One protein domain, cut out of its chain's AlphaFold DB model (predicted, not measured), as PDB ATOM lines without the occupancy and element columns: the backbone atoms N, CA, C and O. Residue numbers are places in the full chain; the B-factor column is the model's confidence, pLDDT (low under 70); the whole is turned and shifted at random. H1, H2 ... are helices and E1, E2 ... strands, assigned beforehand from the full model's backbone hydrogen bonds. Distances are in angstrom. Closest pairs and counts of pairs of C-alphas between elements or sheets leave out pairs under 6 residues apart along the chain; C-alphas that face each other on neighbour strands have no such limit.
ATOM      1  N   THR A 231      39.249  58.167  15.061       95.62
ATOM      2  CA  THR A 231      38.009  57.402  14.889       95.62
ATOM      3  C   THR A 231      38.351  55.981  14.427       95.62
ATOM      4  O   THR A 231      39.032  55.836  13.411       95.62
ATOM      5  N   PRO A 232      37.884  54.934  15.127       96.12
ATOM      6  CA  PRO A 232      38.150  53.565  14.734       96.12
ATOM      7  C   PRO A 232      37.486  53.231  13.399       96.12
ATOM      8  O   PRO A 232      36.487  53.833  12.991       96.12
ATOM      9  N   VAL A 233      38.020  52.212  12.746       97.25
ATOM     10  CA  VAL A 233      37.550  51.711  11.456       97.25
ATOM     11  C   VAL A 233      37.059  50.273  11.585       97.25
ATOM     12  O   VAL A 233      37.182  49.642  12.633       97.25
ATOM     13  N   CYS A 234      36.442  49.757  10.530       96.56
ATOM     14  CA  CYS A 234      36.052  48.364  10.427       96.56
ATOM     15  C   CYS A 234      36.358  47.844   9.023       96.56
ATOM     16  O   CYS A 234      35.762  48.311   8.052       96.56
ATOM     17  N   SER A 235      37.259  46.863   8.921       96.75
ATOM     18  CA  SER A 235      37.711  46.293   7.641       96.75
ATOM     19  C   SER A 235      36.954  45.033   7.191       96.75
ATOM     20  O   SER A 235      37.444  44.249   6.373       96.75
ATOM     21  N   CYS A 236      35.748  44.778   7.715       95.12
ATOM     22  CA  CYS A 236      35.000  43.556   7.385       95.12
ATOM     23  C   CYS A 236      34.736  43.380   5.875       95.12
ATOM     24  O   CYS A 236      34.534  42.252   5.432       95.12
ATOM     25  N   THR A 237      34.745  44.460   5.089       95.50
ATOM     26  CA  THR A 237      34.536  44.464   3.629       95.50
ATOM     27  C   THR A 237      35.837  44.510   2.821       95.50
ATOM     28  O   THR A 237      35.799  44.810   1.635       95.50
ATOM     29  N   GLY A 238      36.996  44.293   3.452       95.31
ATOM     30  CA  GLY A 238      38.313  44.365   2.802       95.31
ATOM     31  C   GLY A 238      38.924  45.771   2.740       95.31
ATOM     32  O   GLY A 238      40.111  45.902   2.471       95.31
ATOM     33  N   SER A 239      38.156  46.817   3.054       96.56
ATOM     34  CA  SER A 239      38.622  48.206   3.152       96.56
ATOM     35  C   SER A 239      38.251  48.814   4.512       96.56
ATOM     36  O   SER A 239      37.184  48.491   5.041       96.56
ATOM     37  N   PRO A 240      39.101  49.672   5.112       97.00
ATOM     38  CA  PRO A 240      38.831  50.275   6.413       97.00
ATOM     39  C   PRO A 240      37.721  51.325   6.309       97.00
ATOM     40  O   PRO A 240      37.918  52.413   5.778       97.00
ATOM     41  N   GLN A 241      36.543  51.002   6.847       97.44
ATOM     42  CA  GLN A 241      35.395  51.909   6.866       97.44
ATOM     43  C   GLN A 241      35.258  52.586   8.225       97.44
ATOM     44  O   GLN A 241      35.235  51.906   9.252       97.44
ATOM     45  N   GLN A 242      35.142  53.914   8.248       97.25
ATOM     46  CA  GLN A 242      35.032  54.685   9.488       97.25
ATOM     47  C   GLN A 242      33.801  54.264  10.300       97.25
ATOM     48  O   GLN A 242      32.686  54.238   9.785       97.25
ATOM     49  N   CYS A 243      33.991  53.954  11.583       96.56
ATOM     50  CA  CYS A 243      32.890  53.636  12.487       96.56
ATOM     51  C   CYS A 243      32.149  54.901  12.936       96.56
ATOM     52  O   CYS A 243      32.722  55.983  13.058       96.56
ATOM     53  N   TYR A 244      30.869  54.750  13.268       95.75
ATOM     54  CA  TYR A 244      30.036  55.840  13.771       95.75
ATOM     55  C   TYR A 244      29.955  55.823  15.295       95.75
ATOM     56  O   TYR A 244      29.951  54.760  15.923       95.75
ATOM     57  N   ARG A 245      29.828  57.004  15.906       94.56
ATOM     58  CA  ARG A 245      29.523  57.112  17.337       94.56
ATOM     59  C   ARG A 245      28.128  56.566  17.626       94.56
ATOM     60  O   ARG A 245      27.179  56.815  16.887       94.56
ATOM     61  N   TRP A 246      28.004  55.830  18.727       91.19
ATOM     62  CA  TRP A 246      26.745  55.223  19.144       91.19
ATOM     63  C   TRP A 246      26.535  55.331  20.660       91.19
ATOM     64  O   TRP A 246      27.399  54.940  21.443       91.19
ATOM     65  N   GLY A 247      25.355  55.798  21.082       88.31
ATOM     66  CA  GLY A 247      24.979  55.894  22.498       88.31
ATOM     67  C   GLY A 247      25.924  56.776  23.326       88.31
ATOM     68  O   GLY A 247      26.519  57.722  22.813       88.31
ATOM     69  N   ALA A 248      26.081  56.447  24.610       87.12
ATOM     70  CA  ALA A 248      26.972  57.145  25.539       87.12
ATOM     71  C   ALA A 248      28.444  56.717  25.352       87.12
ATOM     72  O   ALA A 248      29.018  56.044  26.201       87.12
ATOM     73  N   GLY A 249      29.040  57.058  24.205       87.19
ATOM     74  CA  GLY A 249      30.473  56.848  23.946       87.19
ATOM     75  C   GLY A 249      30.857  55.490  23.346       87.19
ATOM     76  O   GLY A 249      32.040  55.148  23.335       87.19
ATOM     77  N   GLY A 250      29.890  54.724  22.838       91.69
ATOM     78  CA  GLY A 250      30.130  53.499  22.079       91.69
ATOM     79  C   GLY A 250      30.407  53.744  20.592       91.69
ATOM     80  O   GLY A 250      30.426  54.883  20.110       91.69
ATOM     81  N   TRP A 251      30.583  52.641  19.869       95.19
ATOM     82  CA  TRP A 251      30.893  52.609  18.440       95.19
ATOM     83  C   TRP A 251      29.951  51.679  17.681       95.19
ATOM     84  O   TRP A 251      29.459  50.692  18.228       95.19
ATOM     85  N   GLN A 252      29.705  51.993  16.414       95.94
ATOM     86  CA  GLN A 252      28.937  51.178  15.483       95.94
ATOM     87  C   GLN A 252      29.720  51.002  14.183       95.94
ATOM     88  O   GLN A 252      30.221  51.986  13.638       95.94
ATOM     89  N   SER A 253      29.807  49.777  13.668       96.12
ATOM     90  CA  SER A 253      30.420  49.531  12.364       96.12
ATOM     91  C   SER A 253      29.601  50.178  11.250       96.12
ATOM     92  O   SER A 253      28.370  50.185  11.274       96.12
ATOM     93  N   ALA A 254      30.291  50.679  10.231       96.12
ATOM     94  CA  ALA A 254      29.640  51.221   9.044       96.12
ATOM     95  C   ALA A 254      29.387  50.167   7.954       96.12
ATOM     96  O   ALA A 254      28.589  50.400   7.048       96.12
ATOM     97  N   CYS A 255      30.066  49.019   8.037       96.69
ATOM     98  CA  CYS A 255      30.171  48.054   6.940       96.69
ATOM     99  C   CYS A 255      29.679  46.638   7.264       96.69
ATOM    100  O   CYS A 255      29.624  45.803   6.370       96.69
ATOM    101  N   CYS A 256      29.339  46.314   8.515       95.12
ATOM    102  CA  CYS A 256      28.949  44.940   8.841       95.12
ATOM    103  C   CYS A 256      27.882  44.843   9.923       95.12
ATOM    104  O   CYS A 256      27.885  45.588  10.900       95.12
ATOM    105  N   THR A 257      26.987  43.877   9.777       93.00
ATOM    106  CA  THR A 257      26.125  43.385  10.852       93.00
ATOM    107  C   THR A 257      26.682  42.071  11.393       93.00
ATOM    108  O   THR A 257      27.864  41.768  11.241       93.00
ATOM    109  N   THR A 258      25.859  41.288  12.088       88.50
ATOM    110  CA  THR A 258      26.230  39.937  12.517       88.50
ATOM    111  C   THR A 258      26.311  38.939  11.367       88.50
ATOM    112  O   THR A 258      27.001  37.942  11.525       88.50
ATOM    113  N   THR A 259      25.616  39.180  10.251       91.31
ATOM    114  CA  THR A 259      25.473  38.211   9.147       91.31
ATOM    115  C   THR A 259      25.843  38.766   7.777       91.31
ATOM    116  O   THR A 259      25.997  37.995   6.840       91.31
ATOM    117  N   ILE A 260      25.975  40.085   7.631       93.19
ATOM    118  CA  ILE A 260      26.238  40.735   6.342       93.19
ATOM    119  C   ILE A 260      27.461  41.630   6.494       93.19
ATOM    120  O   ILE A 260      27.548  42.393   7.456       93.19
ATOM    121  N   SER A 261      28.375  41.567   5.529       95.50
ATOM    122  CA  SER A 261      29.521  42.467   5.419       95.50
ATOM    123  C   SER A 261      29.496  43.145   4.051       95.50
ATOM    124  O   SER A 261      29.837  42.541   3.039       95.50
ATOM    125  N   THR A 262      29.022  44.387   3.998       96.44
ATOM    126  CA  THR A 262      28.926  45.200   2.776       96.44
ATOM    127  C   THR A 262      28.938  46.675   3.161       96.44
ATOM    128  O   THR A 262      28.327  47.067   4.158       96.44
ATOM    129  N   TYR A 263      29.618  47.504   2.373       96.19
ATOM    130  CA  TYR A 263      29.651  48.944   2.581       96.19
ATOM    131  C   TYR A 263      29.123  49.686   1.342       96.19
ATOM    132  O   TYR A 263      29.611  49.424   0.245       96.19
ATOM    133  N   PRO A 264      28.169  50.621   1.506       95.38
ATOM    134  CA  PRO A 264      27.422  50.890   2.737       95.38
ATOM    135  C   PRO A 264      26.472  49.732   3.092       95.38
ATOM    136  O   PRO A 264      26.032  48.985   2.220       95.38
ATOM    137  N   LEU A 265      26.105  49.608   4.372       96.50
ATOM    138  CA  LEU A 265      25.127  48.606   4.814       96.50
ATOM    139  C   LEU A 265      23.790  48.729   4.051       96.50
ATOM    140  O   LEU A 265      23.352  49.852   3.773       96.50
ATOM    141  N   PRO A 266      23.108  47.619   3.718       96.62
ATOM    142  CA  PRO A 266      21.892  47.653   2.910       96.62
ATOM    143  C   PRO A 266      20.726  48.357   3.617       96.62
ATOM    144  O   PRO A 266      20.728  48.586   4.833       96.62
ATOM    145  N   MET A 267      19.710  48.720   2.836       96.81
ATOM    146  CA  MET A 267      18.516  49.390   3.349       96.81
ATOM    147  C   MET A 267      17.731  48.482   4.303       96.81
ATOM    148  O   MET A 267      17.623  47.273   4.110       96.81
ATOM    149  N   SER A 268      17.177  49.074   5.356       94.88
ATOM    150  CA  SER A 268      16.329  48.380   6.311       94.88
ATOM    151  C   SER A 268      14.959  48.125   5.702       94.88
ATOM    152  O   SER A 268      14.239  49.053   5.347       94.88
ATOM    153  N   THR A 269      14.552  46.860   5.673       94.31
ATOM    154  CA  THR A 269      13.181  46.471   5.312       94.31
ATOM    155  C   THR A 269      12.161  46.915   6.364       94.31
ATOM    156  O   THR A 269      11.013  47.196   6.041       94.31
ATOM    157  N   LYS A 270      12.586  47.030   7.631       93.38
ATOM    158  CA  LYS A 270      11.731  47.432   8.760       93.38
ATOM    159  C   LYS A 270      11.543  48.945   8.863       93.38
ATOM    160  O   LYS A 270      10.521  49.402   9.362       93.38
ATOM    161  N   ARG A 271      12.540  49.731   8.446       92.94
ATOM    162  CA  ARG A 271      12.514  51.199   8.517       92.94
ATOM    163  C   ARG A 271      12.798  51.786   7.142       92.94
ATOM    164  O   ARG A 271      13.955  51.854   6.731       92.94
ATOM    165  N   ARG A 272      11.743  52.226   6.448       95.81
ATOM    166  CA  ARG A 272      11.872  52.874   5.134       95.81
ATOM    167  C   ARG A 272      12.816  54.075   5.228       95.81
ATOM    168  O   ARG A 272      12.755  54.837   6.187       95.81
ATOM    169  N   GLY A 273      13.691  54.218   4.237       95.00
ATOM    170  CA  GLY A 273      14.644  55.327   4.157       95.00
ATOM    171  C   GLY A 273      15.865  55.224   5.080       95.00
ATOM    172  O   GLY A 273      16.743  56.074   4.990       95.00
ATOM    173  N   ALA A 274      15.984  54.189   5.923       94.94
ATOM    174  CA  ALA A 274      17.150  53.991   6.788       94.94
ATOM    175  C   ALA A 274      17.937  52.733   6.401       94.94
ATOM    176  O   ALA A 274      17.344  51.720   6.044       94.94
ATOM    177  N   ARG A 275      19.267  52.757   6.535       95.12
ATOM    178  CA  ARG A 275      20.114  51.554   6.432       95.12
ATOM    179  C   ARG A 275      20.016  50.704   7.698       95.12
ATOM    180  O   ARG A 275      19.644  51.196   8.771       95.12
ATOM    181  N   ILE A 276      20.325  49.416   7.584       95.69
ATOM    182  CA  ILE A 276      20.470  48.565   8.768       95.69
ATOM    183  C   ILE A 276      21.637  49.068   9.621       95.69
ATOM    184  O   ILE A 276      22.658  49.513   9.103       95.69
ATOM    185  N   ALA A 277      21.466  49.027  10.941       93.81
ATOM    186  CA  ALA A 277      22.527  49.416  11.859       93.81
ATOM    187  C   ALA A 277      23.615  48.338  11.879       93.81
ATOM    188  O   ALA A 277      23.302  47.144  11.917       93.81
ATOM    189  N   GLY A 278      24.876  48.766  11.901       94.50
ATOM    190  CA  GLY A 278      26.002  47.855  12.050       94.50
ATOM    191  C   GLY A 278      26.094  47.219  13.438       94.50
ATOM    192  O   GLY A 278      25.311  47.517  14.351       94.50
ATOM    193  N   ARG A 279      27.091  46.347  13.610       93.56
ATOM    194  CA  ARG A 279      27.515  45.822  14.917       93.56
ATOM    195  C   ARG A 279      27.870  46.976  15.848       93.56
ATOM    196  O   ARG A 279      28.389  47.998  15.413       93.56
ATOM    197  N   LYS A 280      27.568  46.814  17.135       92.81
ATOM    198  CA  LYS A 280      27.735  47.853  18.155       92.81
ATOM    199  C   LYS A 280      28.726  47.401  19.218       92.81
ATOM    200  O   LYS A 280      28.766  46.227  19.576       92.81
ATOM    201  N   MET A 281      29.471  48.354  19.753       91.06
ATOM    202  CA  MET A 281      30.375  48.195  20.882       91.06
ATOM    203  C   MET A 281      30.047  49.265  21.919       91.06
ATOM    204  O   MET A 281      29.903  50.440  21.581       91.06
ATOM    205  N   SER A 282      29.889  48.863  23.178       90.44
ATOM    206  CA  SER A 282      29.682  49.802  24.283       90.44
ATOM    207  C   SER A 282      30.963  50.595  24.564       90.44
ATOM    208  O   SER A 282      32.061  50.191  24.183       90.44
ATOM    209  N   HIS A 283      30.832  51.704  25.289       89.44
ATOM    210  CA  HIS A 283      31.987  52.476  25.743       89.44
ATOM    211  C   HIS A 283      32.952  51.638  26.603       89.44
ATOM    212  O   HIS A 283      34.154  51.623  26.358       89.44
ATOM    213  N   GLY A 284      32.415  50.858  27.551       88.38
ATOM    214  CA  GLY A 284      33.214  49.972  28.403       88.38
ATOM    215  C   GLY A 284      33.897  48.835  27.636       88.38
ATOM    216  O   GLY A 284      35.032  48.490  27.949       88.38
ATOM    217  N   ALA A 285      33.254  48.276  26.606       89.94
ATOM    218  CA  ALA A 285      33.889  47.275  25.750       89.94
ATOM    219  C   ALA A 285      35.035  47.890  24.937       89.94
ATOM    220  O   ALA A 285      36.106  47.299  24.865       89.94
ATOM    221  N   PHE A 286      34.843  49.096  24.397       90.69
ATOM    222  CA  PHE A 286      35.901  49.816  23.690       90.69
ATOM    223  C   PHE A 286      37.086  50.143  24.607       90.69
ATOM    224  O   PHE A 286      38.228  49.931  24.217       90.69
ATOM    225  N   LYS A 287      36.829  50.549  25.858       88.75
ATOM    226  CA  LYS A 287      37.875  50.739  26.878       88.75
ATOM    227  C   LYS A 287      38.727  49.490  27.080       88.75
ATOM    228  O   LYS A 287      39.945  49.592  27.051       88.75
ATOM    229  N   LYS A 288      38.107  48.314  27.184       89.00
ATOM    230  CA  LYS A 288      38.847  47.049  27.324       89.00
ATOM    231  C   LYS A 288      39.664  46.688  26.086       89.00
ATOM    232  O   LYS A 288      40.723  46.085  26.213       89.00
ATOM    233  N   VAL A 289      39.180  47.036  24.893       91.12
ATOM    234  CA  VAL A 289      39.950  46.861  23.653       91.12
ATOM    235  C   VAL A 289      41.188  47.750  23.681       91.12
ATOM    236  O   VAL A 289      42.276  47.266  23.397       91.12
ATOM    237  N   LEU A 290      41.045  49.013  24.089       90.88
ATOM    238  CA  LEU A 290      42.178  49.927  24.239       90.88
ATOM    239  C   LEU A 290      43.168  49.454  25.312       90.88
ATOM    240  O   LEU A 290      44.367  49.491  25.069       90.88
ATOM    241  N   GLU A 291      42.685  48.968  26.460       88.94
ATOM    242  CA  GLU A 291      43.525  48.385  27.520       88.94
ATOM    243  C   GLU A 291      44.332  47.187  27.016       88.94
ATOM    244  O   GLU A 291      45.540  47.114  27.243       88.94
ATOM    245  N   LYS A 292      43.680  46.281  26.279       89.94
ATOM    246  CA  LYS A 292      44.335  45.119  25.676       89.94
ATOM    247  C   LYS A 292      45.390  45.539  24.649       89.94
ATOM    248  O   LYS A 292      46.522  45.085  24.727       89.94
ATOM    249  N   LEU A 293      45.026  46.424  23.722       90.81
ATOM    250  CA  LEU A 293      45.920  46.903  22.666       90.81
ATOM    251  C   LEU A 293      47.119  47.671  23.234       90.81
ATOM    252  O   LEU A 293      48.235  47.486  22.762       90.81
ATOM    253  N   ALA A 294      46.915  48.477  24.278       89.31
ATOM    254  CA  ALA A 294      48.004  49.144  24.988       89.31
ATOM    255  C   ALA A 294      48.957  48.135  25.648       89.31
ATOM    256  O   ALA A 294      50.169  48.312  25.578       89.31
ATOM    257  N   GLY A 295      48.424  47.062  26.248       87.94
ATOM    258  CA  GLY A 295      49.227  45.969  26.808       87.94
ATOM    259  C   GLY A 295      50.001  45.167  25.754       87.94
ATOM    260  O   GLY A 295      51.075  44.656  26.045       87.94
ATOM    261  N   GLU A 296      49.490  45.100  24.523       90.62
ATOM    262  CA  GLU A 296      50.151  44.477  23.367       90.62
ATOM    263  C   GLU A 296      51.140  45.426  22.653       90.62
ATOM    264  O   GLU A 296      51.789  45.023  21.690       90.62
ATOM    265  N   GLY A 297      51.274  46.682  23.101       88.75
ATOM    266  CA  GLY A 297      52.175  47.673  22.499       88.75
ATOM    267  C   GLY A 297      51.643  48.325  21.215       88.75
ATOM    268  O   GLY A 297      52.410  48.918  20.457       88.75
ATOM    269  N   TYR A 298      50.337  48.242  20.947       89.81
ATOM    270  CA  TYR A 298      49.723  48.886  19.788       89.81
ATOM    271  C   TYR A 298      49.732  50.416  19.924       89.81
ATOM    272  O   TYR A 298      49.367  50.978  20.959       89.81
ATOM    273  N   ASN A 299      50.081  51.112  18.842       90.12
ATOM    274  CA  ASN A 299      50.106  52.570  18.827       90.12
ATOM    275  C   ASN A 299      48.686  53.151  18.698       90.12
ATOM    276  O   ASN A 299      48.095  53.155  17.619       90.12
ATOM    277  N   LEU A 300      48.156  53.690  19.801       89.25
ATOM    278  CA  LEU A 300      46.806  54.263  19.876       89.25
ATOM    279  C   LEU A 300      46.632  55.590  19.109       89.25
ATOM    280  O   LEU A 300      45.516  56.098  19.041       89.25
ATOM    281  N   ASN A 301      47.696  56.139  18.510       90.06
ATOM    282  CA  ASN A 301      47.591  57.264  17.575       90.06
ATOM    283  C   ASN A 301      47.101  56.825  16.186       90.06
ATOM    284  O   ASN A 301      46.691  57.670  15.392       90.06
ATOM    285  N   ASN A 302      47.126  55.521  15.892       92.25
ATOM    286  CA  ASN A 302      46.613  54.955  14.649       92.25
ATOM    287  C   ASN A 302      45.142  54.524  14.799       92.25
ATOM    288  O   ASN A 302      44.721  54.118  15.887       92.25
ATOM    289  N   PRO A 303      44.335  54.594  13.722       93.50
ATOM    290  CA  PRO A 303      42.952  54.134  13.752       93.50
ATOM    291  C   PRO A 303      42.892  52.632  14.017       93.50
ATOM    292  O   PRO A 303      43.431  51.822  13.269       93.50
ATOM    293  N   ILE A 304      42.179  52.268  15.078       94.88
ATOM    294  CA  ILE A 304      41.997  50.876  15.478       94.88
ATOM    295  C   ILE A 304      40.940  50.235  14.586       94.88
ATOM    296  O   ILE A 304      39.823  50.748  14.466       94.88
ATOM    297  N   ASP A 305      41.264  49.085  14.007       95.38
ATOM    298  CA  ASP A 305      40.295  48.268  13.288       95.38
ATOM    299  C   ASP A 305      39.500  47.388  14.256       95.38
ATOM    300  O   ASP A 305      40.027  46.475  14.885       95.38
ATOM    301  N   LEU A 306      38.198  47.646  14.358       94.69
ATOM    302  CA  LEU A 306      37.286  46.937  15.249       94.69
ATOM    303  C   LEU A 306      36.735  45.638  14.659       94.69
ATOM    304  O   LEU A 306      35.962  44.966  15.345       94.69
ATOM    305  N   LYS A 307      37.108  45.261  13.423       92.94
ATOM    306  CA  LYS A 307      36.673  44.011  12.768       92.94
ATOM    307  C   LYS A 307      36.718  42.826  13.729       92.94
ATOM    308  O   LYS A 307      35.709  42.151  13.907       92.94
ATOM    309  N   THR A 308      37.843  42.639  14.409       91.06
ATOM    310  CA  THR A 308      38.087  41.534  15.341       91.06
ATOM    311  C   THR A 308      37.820  41.909  16.797       91.06
ATOM    312  O   THR A 308      38.358  41.279  17.694       91.06
ATOM    313  N   PHE A 309      37.052  42.956  17.080       91.50
ATOM    314  CA  PHE A 309      36.787  43.368  18.461       91.50
ATOM    315  C   PHE A 309      35.316  43.661  18.722       91.50
ATOM    316  O   PHE A 309      34.954  44.054  19.827       91.50
ATOM    317  N   TRP A 310      34.428  43.464  17.749       90.06
ATOM    318  CA  TRP A 310      33.003  43.670  17.979       90.06
ATOM    319  C   TRP A 310      32.481  42.818  19.143       90.06
ATOM    320  O   TRP A 310      32.810  41.640  19.294       90.06
ATOM    321  N   ALA A 311      31.644  43.434  19.981       79.25
ATOM    322  CA  ALA A 311      30.995  42.738  21.080       79.25
ATOM    323  C   ALA A 311      30.009  41.692  20.559       79.25
ATOM    324  O   ALA A 311      29.297  41.915  19.573       79.25
ATOM    325  N   LYS A 312      29.932  40.552  21.258       70.56
ATOM    326  CA  LYS A 312      28.836  39.610  21.029       70.56
ATOM    327  C   LYS A 312      27.541  40.276  21.486       70.56
ATOM    328  O   LYS A 312      27.508  40.910  22.544       70.56
ATOM    329  N   HIS A 313      26.485  40.131  20.687       66.00
ATOM    330  CA  HIS A 313      25.174  40.709  20.980       66.00
ATOM    331  C   HIS A 313      24.736  40.379  22.417       66.00
ATOM    332  O   HIS A 313      24.839  39.233  22.847       66.00
ATOM    333  N   GLY A 314      24.272  41.389  23.155       60.03
ATOM    334  CA  GLY A 314      23.806  41.227  24.535       60.03
ATOM    335  C   GLY A 314      24.898  41.049  25.598       60.03
ATOM    336  O   GLY A 314      24.562  40.773  26.742       60.03
ATOM    337  N   THR A 315      26.188  41.218  25.274       65.12
ATOM    338  CA  THR A 315      27.276  41.111  26.263       65.12
ATOM    339  C   THR A 315      28.204  42.326  26.236       65.12
ATOM    340  O   THR A 315      28.374  42.973  25.206       65.12
ATOM    341  N   ASN A 316      28.848  42.613  27.371       58.19
ATOM    342  CA  ASN A 316      29.910  43.625  27.474       58.19
ATOM    343  C   ASN A 316      31.315  43.021  27.243       58.19
ATOM    344  O   ASN A 316      32.323  43.574  27.686       58.19
ATOM    345  N   LYS A 317      31.380  41.840  26.616       66.38
ATOM    346  CA  LYS A 317      32.623  41.153  26.251       66.38
ATOM    347  C   LYS A 317      32.812  41.277  24.736       66.38
ATOM    348  O   LYS A 317      31.876  41.036  23.969       66.38
ATOM    349  N   PHE A 318      34.002  41.690  24.312       68.81
ATOM    350  CA  PHE A 318      34.362  41.699  22.898       68.81
ATOM    351  C   PHE A 318      34.739  40.297  22.420       68.81
ATOM    352  O   PHE A 318      35.150  39.457  23.220       68.81
ATOM    353  N   VAL A 319      34.572  40.040  21.123       60.62
ATOM    354  CA  VAL A 319      34.983  38.784  20.492       60.62
ATOM    355  C   VAL A 319      36.069  39.081  19.477       60.62
ATOM    356  O   VAL A 319      35.892  39.945  18.620       60.62
ATOM    357  N   THR A 320      37.158  38.319  19.553       63.41
ATOM    358  CA  THR A 320      38.122  38.219  18.462       63.41
ATOM    359  C   THR A 320      37.562  37.326  17.373       63.41
ATOM    360  O   THR A 320      37.401  36.128  17.582       63.41
ATOM    361  N   ILE A 321      37.204  37.925  16.234       54.38
ATOM    362  CA  ILE A 321      36.882  37.162  15.024       54.38
ATOM    363  C   ILE A 321      38.207  36.559  14.545       54.38
ATOM    364  O   ILE A 321      39.111  37.318  14.203       54.38
ATOM    365  N   ARG A 322      38.327  35.233  14.631       48.69
ATOM    366  CA  ARG A 322      39.411  34.454  14.024       48.69
ATOM    367  C   ARG A 322      39.019  34.080  12.605       48.69
ATOM    368  O   ARG A 322      37.808  33.833  12.405       48.69
TER     369      ARG A 322
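What this domain is: This is residues 231 to 322 of the 322 residues of the protein "GAGA-binding transcriptional activator" of Oryza brachyantha (UniProt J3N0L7). With little regular structure, this is an elongated body made mostly of loops, with a small hairpin, E1 and E2, at one side of it, helix H1 towards one end of the long axis and a long loop, residues 253 to 282, running out to the other end and back. The 92 printed residues hold E1, E2 and H1 in that order, just 19 residues in a mixed class; the two-strand sheet, E1 - E2, is antiparallel. The whole is compact, radius of gyration of the C-alphas 13.1 A, yet elongated, 43 by 26 by 24 A.

How they stand to each other: Go to E1, residues 244 to 246, and its hairpin partner E2, residues 250 to 252: N 244 and O 252 are 2.9 A apart, within hydrogen-bond range. Residues 251 to 252 also pair, antiparallel, with residues 280 to 281. In H1, residues 283 to 295, every O i to N i+4 pair is within hydrogen-bond range. The closest C-alphas of E2 and H1, Gly 250 and His 283, are 4.2 A apart; E1 and H1 are apart.

Where its parts are: Find C-alpha 244 at (30.036, 55.840, 13.771), where E1 begins; it spans 6.3 A, E2 7.1 A. H1 runs 18.5 A to C-alpha 295 at (49.227, 45.969, 26.808).

The domain as a whole: The farthest C-alphas, Arg 272 and Gly 297, are 44.2 A apart. The printed part has no cut; E2 to H1 is a long link. Look for pLDDT under 70 at residues 313 to 322.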